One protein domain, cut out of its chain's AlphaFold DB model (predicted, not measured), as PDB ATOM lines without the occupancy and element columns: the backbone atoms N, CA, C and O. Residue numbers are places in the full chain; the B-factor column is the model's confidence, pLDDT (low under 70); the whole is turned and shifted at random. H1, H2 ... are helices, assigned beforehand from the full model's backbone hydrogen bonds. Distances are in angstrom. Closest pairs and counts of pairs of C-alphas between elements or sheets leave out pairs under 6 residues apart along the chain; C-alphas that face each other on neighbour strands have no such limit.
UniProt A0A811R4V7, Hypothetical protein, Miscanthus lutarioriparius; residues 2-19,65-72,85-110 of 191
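What this domain is: This is residues 2 to 19, 65 to 72 and 85 to 110 of the 191 residues of the protein "Hypothetical protein" of Miscanthus lutarioriparius (UniProt A0A811R4V7). What shape do these atoms make? The long helix H1 begins with residues 2 to 7 sticking out and meets, with residues 15 to 19, a hairpin of two helices side by side, H3 and H4; short H2 sits near both H1 and H4. What is it built of? The printed part has 52 residues, with four named helices in the order H1, H2, H3, H4 and no named strand; the class is all helix. How gathered is it? It is only just compact, close to loose, with a radius of gyration of the C-alphas of 11.4 A and spans of 33 by 27 by 18 A.

How they stand to each other: What does the first helix meet? H1, residues 2 to 19, touches H4, residues 97 to 107, with residues 15 to 19 alone; the closest C-alphas, of Val 15 and Thr 98, are 6.7 A apart. They run opposite ways at a steep tilt of 69 degrees, only just short of about perpendicular. Where is the second helix? H2, residues 65 to 72, is close to but not clearly touching H1, closest C-alphas Tyr 12 and Arg 65 at 7.3 A, and H4, closest Leu 68 and Leu 99 at 7.5 A. What of the third? H3, residues 85 to 95, forms a helical hairpin with H4, opposite ways at a shallow tilt of 14 degrees, closest C-alphas Gly 93 and Arg 100 at 5.2 A; H1 and H3 are apart. Are the O i to N i+4 pairs within hydrogen-bond range? Every pair is in H1 and H2, 5 of 7 in H3 and 6 of 7 in H4.

Where its parts are: Where does H1 run? From C-alpha 2 at (6.163, 10.560, 43.233) it spans 26.2 A to C-alpha 19. How long are the others? H2 spans 10.5 A, H3 15.0 A and H4 15.2 A, ending at C-alpha 107 at (-10.253, -7.841, 51.995).

The domain as a whole: Where is it cut? Residues 20 to 64 and 73 to 84 are not printed, with C-alpha gaps of 11.8 A and 15.9 A; the link H3 to H4 is tight. Where is confidence low? Residues 65 and 108 to 110 have pLDDT under 70.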
ATOM      1  N   GLU A   2       5.512  10.937  41.958       80.06
ATOM      2  CA  GLU A   2       6.163  10.560  43.233       80.06
ATOM      3  C   GLU A   2       5.268   9.765  44.207       80.06
ATOM      4  O   GLU A   2       5.709   8.771  44.773       80.06
ATOM      5  N   ALA A   3       3.997  10.151  44.366       76.25
ATOM      6  CA  ALA A   3       3.061   9.433  45.240       76.25
ATOM      7  C   ALA A   3       2.793   7.989  44.776       76.25
ATOM      8  O   ALA A   3       2.685   7.090  45.601       76.25
ATOM      9  N   VAL A   4       2.744   7.758  43.460       76.69
ATOM     10  CA  VAL A   4       2.522   6.422  42.884       76.69
ATOM     11  C   VAL A   4       3.729   5.523  43.141       76.69
ATOM     12  O   VAL A   4       3.559   4.376  43.532       76.69
ATOM     13  N   ASN A   5       4.945   6.061  43.006       78.19
ATOM     14  CA  ASN A   5       6.165   5.309  43.301       78.19
ATOM     15  C   ASN A   5       6.259   4.946  44.788       78.19
ATOM     16  O   ASN A   5       6.544   3.801  45.102       78.19
ATOM     17  N   LYS A   6       5.904   5.866  45.697       78.75
ATOM     18  CA  LYS A   6       5.841   5.572  47.142       78.75
ATOM     19  C   LYS A   6       4.863   4.443  47.465       78.75
ATOM     20  O   LYS A   6       5.181   3.574  48.267       78.75
ATOM     21  N   VAL A   7       3.683   4.445  46.839       81.50
ATOM     22  CA  VAL A   7       2.702   3.359  47.002       81.50
ATOM     23  C   VAL A   7       3.263   2.044  46.467       81.50
ATOM     24  O   VAL A   7       3.140   1.017  47.125       81.50
ATOM     25  N   LYS A   8       3.930   2.075  45.310       77.38
ATOM     26  CA  LYS A   8       4.566   0.892  44.726       77.38
ATOM     27  C   LYS A   8       5.660   0.324  45.640       77.38
ATOM     28  O   LYS A   8       5.692  -0.880  45.866       77.38
ATOM     29  N   ASP A   9       6.491   1.182  46.223       81.31
ATOM     30  CA  ASP A   9       7.547   0.785  47.161       81.31
ATOM     31  C   ASP A   9       6.969   0.168  48.442       81.31
ATOM     32  O   ASP A   9       7.457  -0.858  48.912       81.31
ATOM     33  N   LEU A  10       5.889   0.742  48.983       85.56
ATOM     34  CA  LEU A  10       5.172   0.167  50.127       85.56
ATOM     35  C   LEU A  10       4.606  -1.220  49.811       85.56
ATOM     36  O   LEU A  10       4.731  -2.123  50.634       85.56
ATOM     37  N   LEU A  11       4.032  -1.408  48.620       82.00
ATOM     38  CA  LEU A  11       3.513  -2.707  48.186       82.00
ATOM     39  C   LEU A  11       4.624  -3.754  48.067       82.00
ATOM     40  O   LEU A  11       4.443  -4.872  48.539       82.00
ATOM     41  N   TYR A  12       5.786  -3.404  47.506       82.56
ATOM     42  CA  TYR A  12       6.918  -4.335  47.460       82.56
ATOM     43  C   TYR A  12       7.410  -4.719  48.857       82.56
ATOM     44  O   TYR A  12       7.690  -5.891  49.096       82.56
ATOM     45  N   ASN A  13       7.498  -3.754  49.777       83.81
ATOM     46  CA  ASN A  13       7.904  -4.028  51.157       83.81
ATOM     47  C   ASN A  13       6.910  -4.960  51.867       83.81
ATOM     48  O   ASN A  13       7.330  -5.884  52.554       83.81
ATOM     49  N   LEU A  14       5.606  -4.763  51.649       82.31
ATOM     50  CA  LEU A  14       4.563  -5.622  52.211       82.31
ATOM     51  C   LEU A  14       4.653  -7.063  51.678       82.31
ATOM     52  O   LEU A  14       4.549  -8.018  52.442       82.31
ATOM     53  N   VAL A  15       4.873  -7.234  50.371       84.12
ATOM     54  CA  VAL A  15       5.038  -8.561  49.750       84.12
ATOM     55  C   VAL A  15       6.291  -9.265  50.283       84.12
ATOM     56  O   VAL A  15       6.236 -10.461  50.561       84.12
ATOM     57  N   LEU A  16       7.391  -8.530  50.478       83.06
ATOM     58  CA  LEU A  16       8.621  -9.054  51.082       83.06
ATOM     59  C   LEU A  16       8.383  -9.594  52.501       83.06
ATOM     60  O   LEU A  16       8.790 -10.714  52.798       83.06
ATOM     61  N   GLU A  17       7.692  -8.836  53.353       83.56
ATOM     62  CA  GLU A  17       7.381  -9.234  54.735       83.56
ATOM     63  C   GLU A  17       6.535 -10.516  54.792       83.56
ATOM     64  O   GLU A  17       6.826 -11.448  55.545       83.56
ATOM     65  N   TYR A  18       5.515 -10.608  53.938       78.88
ATOM     66  CA  TYR A  18       4.658 -11.791  53.868       78.88
ATOM     67  C   TYR A  18       5.397 -13.047  53.381       78.88
ATOM     68  O   TYR A  18       5.026 -14.154  53.772       78.88
ATOM     69  N   GLN A  19       6.439 -12.907  52.559       75.38
ATOM     70  CA  GLN A  19       7.253 -14.042  52.110       75.38
ATOM     71  C   GLN A  19       8.266 -14.495  53.162       75.38
ATOM     72  O   GLN A  19       8.410 -15.698  53.365       75.38
ATOM     73  N   ARG A  65       9.442  -9.390  43.078       63.22
ATOM     74  CA  ARG A  65       9.390  -8.462  41.954       63.22
ATOM     75  C   ARG A  65       8.591  -9.073  40.803       63.22
ATOM     76  O   ARG A  65       7.702  -8.413  40.290       63.22
ATOM     77  N   ARG A  66       8.829 -10.346  40.468       73.38
ATOM     78  CA  ARG A  66       8.092 -11.037  39.401       73.38
ATOM     79  C   ARG A  66       6.606 -11.194  39.693       73.38
ATOM     80  O   ARG A  66       5.820 -10.916  38.805       73.38
ATOM     81  N   GLU A  67       6.206 -11.635  40.881       81.31
ATOM     82  CA  GLU A  67       4.791 -11.883  41.191       81.31
ATOM     83  C   GLU A  67       3.965 -10.591  41.130       81.31
ATOM     84  O   GLU A  67       2.949 -10.538  40.435       81.31
ATOM     85  N   LEU A  68       4.435  -9.530  41.802       81.81
ATOM     86  CA  LEU A  68       3.747  -8.240  41.810       81.81
ATOM     87  C   LEU A  68       3.785  -7.561  40.438       81.81
ATOM     88  O   LEU A  68       2.770  -7.013  40.016       81.81
ATOM     89  N   ASP A  69       4.912  -7.612  39.722       83.75
ATOM     90  CA  ASP A  69       4.992  -7.031  38.376       83.75
ATOM     91  C   ASP A  69       4.071  -7.766  37.394       83.75
ATOM     92  O   ASP A  69       3.337  -7.114  36.658       83.75
ATOM     93  N   LEU A  70       4.009  -9.104  37.448       83.50
ATOM     94  CA  LEU A  70       3.104  -9.900  36.612       83.50
ATOM     95  C   LEU A  70       1.628  -9.578  36.868       83.50
ATOM     96  O   LEU A  70       0.849  -9.548  35.920       83.50
ATOM     97  N   TYR A  71       1.245  -9.335  38.124       82.94
ATOM     98  CA  TYR A  71      -0.115  -8.913  38.465       82.94
ATOM     99  C   TYR A  71      -0.422  -7.497  37.958       82.94
ATOM    100  O   TYR A  71      -1.502  -7.247  37.429       82.94
ATOM    101  N   LEU A  72       0.528  -6.563  38.085       82.94
ATOM    102  CA  LEU A  72       0.357  -5.178  37.628       82.94
ATOM    103  C   LEU A  72       0.329  -5.043  36.096       82.94
ATOM    104  O   LEU A  72      -0.231  -4.074  35.584       82.94
ATOM    105  N   ILE A  85     -14.702 -10.328  44.121       78.19
ATOM    106  CA  ILE A  85     -13.254 -10.149  44.269       78.19
ATOM    107  C   ILE A  85     -12.618 -11.233  45.152       78.19
ATOM    108  O   ILE A  85     -11.470 -11.609  44.921       78.19
ATOM    109  N   ILE A  86     -13.348 -11.768  46.137       77.88
ATOM    110  CA  ILE A  86     -12.836 -12.801  47.044       77.88
ATOM    111  C   ILE A  86     -12.764 -14.131  46.296       77.88
ATOM    112  O   ILE A  86     -11.725 -14.797  46.330       77.88
ATOM    113  N   GLN A  87     -13.817 -14.486  45.555       77.31
ATOM    114  CA  GLN A  87     -13.789 -15.662  44.686       77.31
ATOM    115  C   GLN A  87     -12.745 -15.532  43.581       77.31
ATOM    116  O   GLN A  87     -12.080 -16.516  43.250       77.31
ATOM    117  N   TRP A  88     -12.523 -14.332  43.043       82.44
ATOM    118  CA  TRP A  88     -11.450 -14.108  42.080       82.44
ATOM    119  C   TRP A  88     -10.074 -14.427  42.687       82.44
ATOM    120  O   TRP A  88      -9.322 -15.222  42.121       82.44
ATOM    121  N   TRP A  89      -9.768 -13.914  43.886       83.88
ATOM    122  CA  TRP A  89      -8.527 -14.252  44.601       83.88
ATOM    123  C   TRP A  89      -8.447 -15.728  45.014       83.88
ATOM    124  O   TRP A  89      -7.350 -16.263  45.169       83.88
ATOM    125  N   GLN A  90      -9.578 -16.418  45.167       75.75
ATOM    126  CA  GLN A  90      -9.604 -17.855  45.438       75.75
ATOM    127  C   GLN A  90      -9.200 -18.694  44.218       75.75
ATOM    128  O   GLN A  90      -8.451 -19.657  44.384       75.75
ATOM    129  N   HIS A  91      -9.666 -18.327  43.022       74.12
ATOM    130  CA  HIS A  91      -9.468 -19.110  41.798       74.12
ATOM    131  C   HIS A  91      -8.271 -18.617  40.969       74.12
ATOM    132  O   HIS A  91      -7.366 -19.390  40.666       74.12
ATOM    133  N   ALA A  92      -8.221 -17.324  40.639       72.12
ATOM    134  CA  ALA A  92      -7.139 -16.721  39.856       72.12
ATOM    135  C   ALA A  92      -5.897 -16.406  40.712       72.12
ATOM    136  O   ALA A  92      -4.768 -16.459  40.226       72.12
ATOM    137  N   GLY A  93      -6.086 -16.164  42.014       70.50
ATOM    138  CA  GLY A  93      -4.991 -15.916  42.958       70.50
ATOM    139  C   GLY A  93      -4.088 -17.126  43.226       70.50
ATOM    140  O   GLY A  93      -3.080 -16.979  43.907       70.50
ATOM    141  N   LEU A  94      -4.387 -18.315  42.686       72.19
ATOM    142  CA  LEU A  94      -3.467 -19.464  42.728       72.19
ATOM    143  C   LEU A  94      -2.139 -19.177  42.007       72.19
ATOM    144  O   LEU A  94      -1.105 -19.701  42.408       72.19
ATOM    145  N   LYS A  95      -2.157 -18.306  40.988       76.69
ATOM    146  CA  LYS A  95      -0.956 -17.829  40.283       76.69
ATOM    147  C   LYS A  95      -0.098 -16.889  41.143       76.69
ATOM    148  O   LYS A  95       1.090 -16.733  40.873       76.69
ATOM    149  N   TYR A  96      -0.701 -16.284  42.166       82.88
ATOM    150  CA  TYR A  96      -0.099 -15.258  43.009       82.88
ATOM    151  C   TYR A  96      -0.243 -15.633  44.498       82.88
ATOM    152  O   TYR A  96      -1.097 -15.084  45.204       82.88
ATOM    153  N   PRO A  97       0.532 -16.615  44.994       78.44
ATOM    154  CA  PRO A  97       0.344 -17.175  46.331       78.44
ATOM    155  C   PRO A  97       0.572 -16.160  47.458       78.44
ATOM    156  O   PRO A  97      -0.125 -16.226  48.475       78.44
ATOM    157  N   THR A  98       1.503 -15.214  47.304       81.62
ATOM    158  CA  THR A  98       1.744 -14.177  48.314       81.62
ATOM    159  C   THR A  98       0.683 -13.090  48.221       81.62
ATOM    160  O   THR A  98       0.100 -12.720  49.243       81.62
ATOM    161  N   LEU A  99       0.360 -12.622  47.012       83.44
ATOM    162  CA  LEU A  99      -0.670 -11.594  46.833       83.44
ATOM    163  C   LEU A  99      -2.048 -12.082  47.275       83.44
ATOM    164  O   LEU A  99      -2.789 -11.323  47.887       83.44
ATOM    165  N   ARG A 100      -2.373 -13.358  47.053       83.25
ATOM    166  CA  ARG A 100      -3.615 -13.973  47.529       83.25
ATOM    167  C   ARG A 100      -3.741 -13.928  49.051       83.25
ATOM    168  O   ARG A 100      -4.836 -13.684  49.553       83.25
ATOM    169  N   LYS A 101      -2.652 -14.160  49.794       79.56
ATOM    170  CA  LYS A 101      -2.658 -14.060  51.267       79.56
ATOM    171  C   LYS A 101      -2.890 -12.625  51.721       79.56
ATOM    172  O   LYS A 101      -3.766 -12.395  52.544       79.56
ATOM    173  N   ILE A 102      -2.170 -11.676  51.122       83.88
ATOM    174  CA  ILE A 102      -2.343 -10.248  51.408       83.88
ATOM    175  C   ILE A 102      -3.778  -9.819  51.091       83.88
ATOM    176  O   ILE A 102      -4.432  -9.186  51.912       83.88
ATOM    177  N   ALA A 103      -4.302 -10.205  49.928       84.19
ATOM    178  CA  ALA A 103      -5.660  -9.893  49.515       84.19
ATOM    179  C   ALA A 103      -6.692 -10.487  50.472       84.19
ATOM    180  O   ALA A 103      -7.623  -9.791  50.850       84.19
ATOM    181  N   ARG A 104      -6.522 -11.733  50.921       80.50
ATOM    182  CA  ARG A 104      -7.403 -12.328  51.931       80.50
ATOM    183  C   ARG A 104      -7.374 -11.531  53.231       80.50
ATOM    184  O   ARG A 104      -8.432 -11.231  53.764       80.50
ATOM    185  N   ASP A 105      -6.195 -11.183  53.727       79.75
ATOM    186  CA  ASP A 105      -6.061 -10.509  55.017       79.75
ATOM    187  C   ASP A 105      -6.577  -9.057  54.959       79.75
ATOM    188  O   ASP A 105      -7.205  -8.586  55.904       79.75
ATOM    189  N   VAL A 106      -6.385  -8.362  53.833       80.12
ATOM    190  CA  VAL A 106      -6.856  -6.983  53.621       80.12
ATOM    191  C   VAL A 106      -8.351  -6.931  53.292       80.12
ATOM    192  O   VAL A 106      -9.064  -6.087  53.828       80.12
ATOM    193  N   LEU A 107      -8.847  -7.820  52.424       72.50
ATOM    194  CA  LEU A 107     -10.253  -7.841  51.995       72.50
ATOM    195  C   LEU A 107     -11.184  -8.480  53.033       72.50
ATOM    196  O   LEU A 107     -12.384  -8.225  52.995       72.50
ATOM    197  N   ALA A 108     -10.659  -9.279  53.970       68.94
ATOM    198  CA  ALA A 108     -11.439  -9.820  55.084       68.94
ATOM    199  C   ALA A 108     -11.773  -8.773  56.158       68.94
ATOM    200  O   ALA A 108     -12.582  -9.056  57.041       68.94
ATOM    201  N   ILE A 109     -11.176  -7.576  56.110       68.75
ATOM    202  CA  ILE A 109     -11.514  -6.483  57.024       68.75
ATOM    203  C   ILE A 109     -12.854  -5.888  56.565       68.75
ATOM    204  O   ILE A 109     -12.900  -5.249  55.510       68.75
ATOM    205  N   PRO A 110     -13.958  -6.056  57.322       54.16
ATOM    206  CA  PRO A 110     -15.226  -5.449  56.950       54.16
ATOM    207  C   PRO A 110     -15.065  -3.925  56.915       54.16
ATOM    208  O   PRO A 110     -14.692  -3.304  57.910       54.16
TER     209      PRO A 110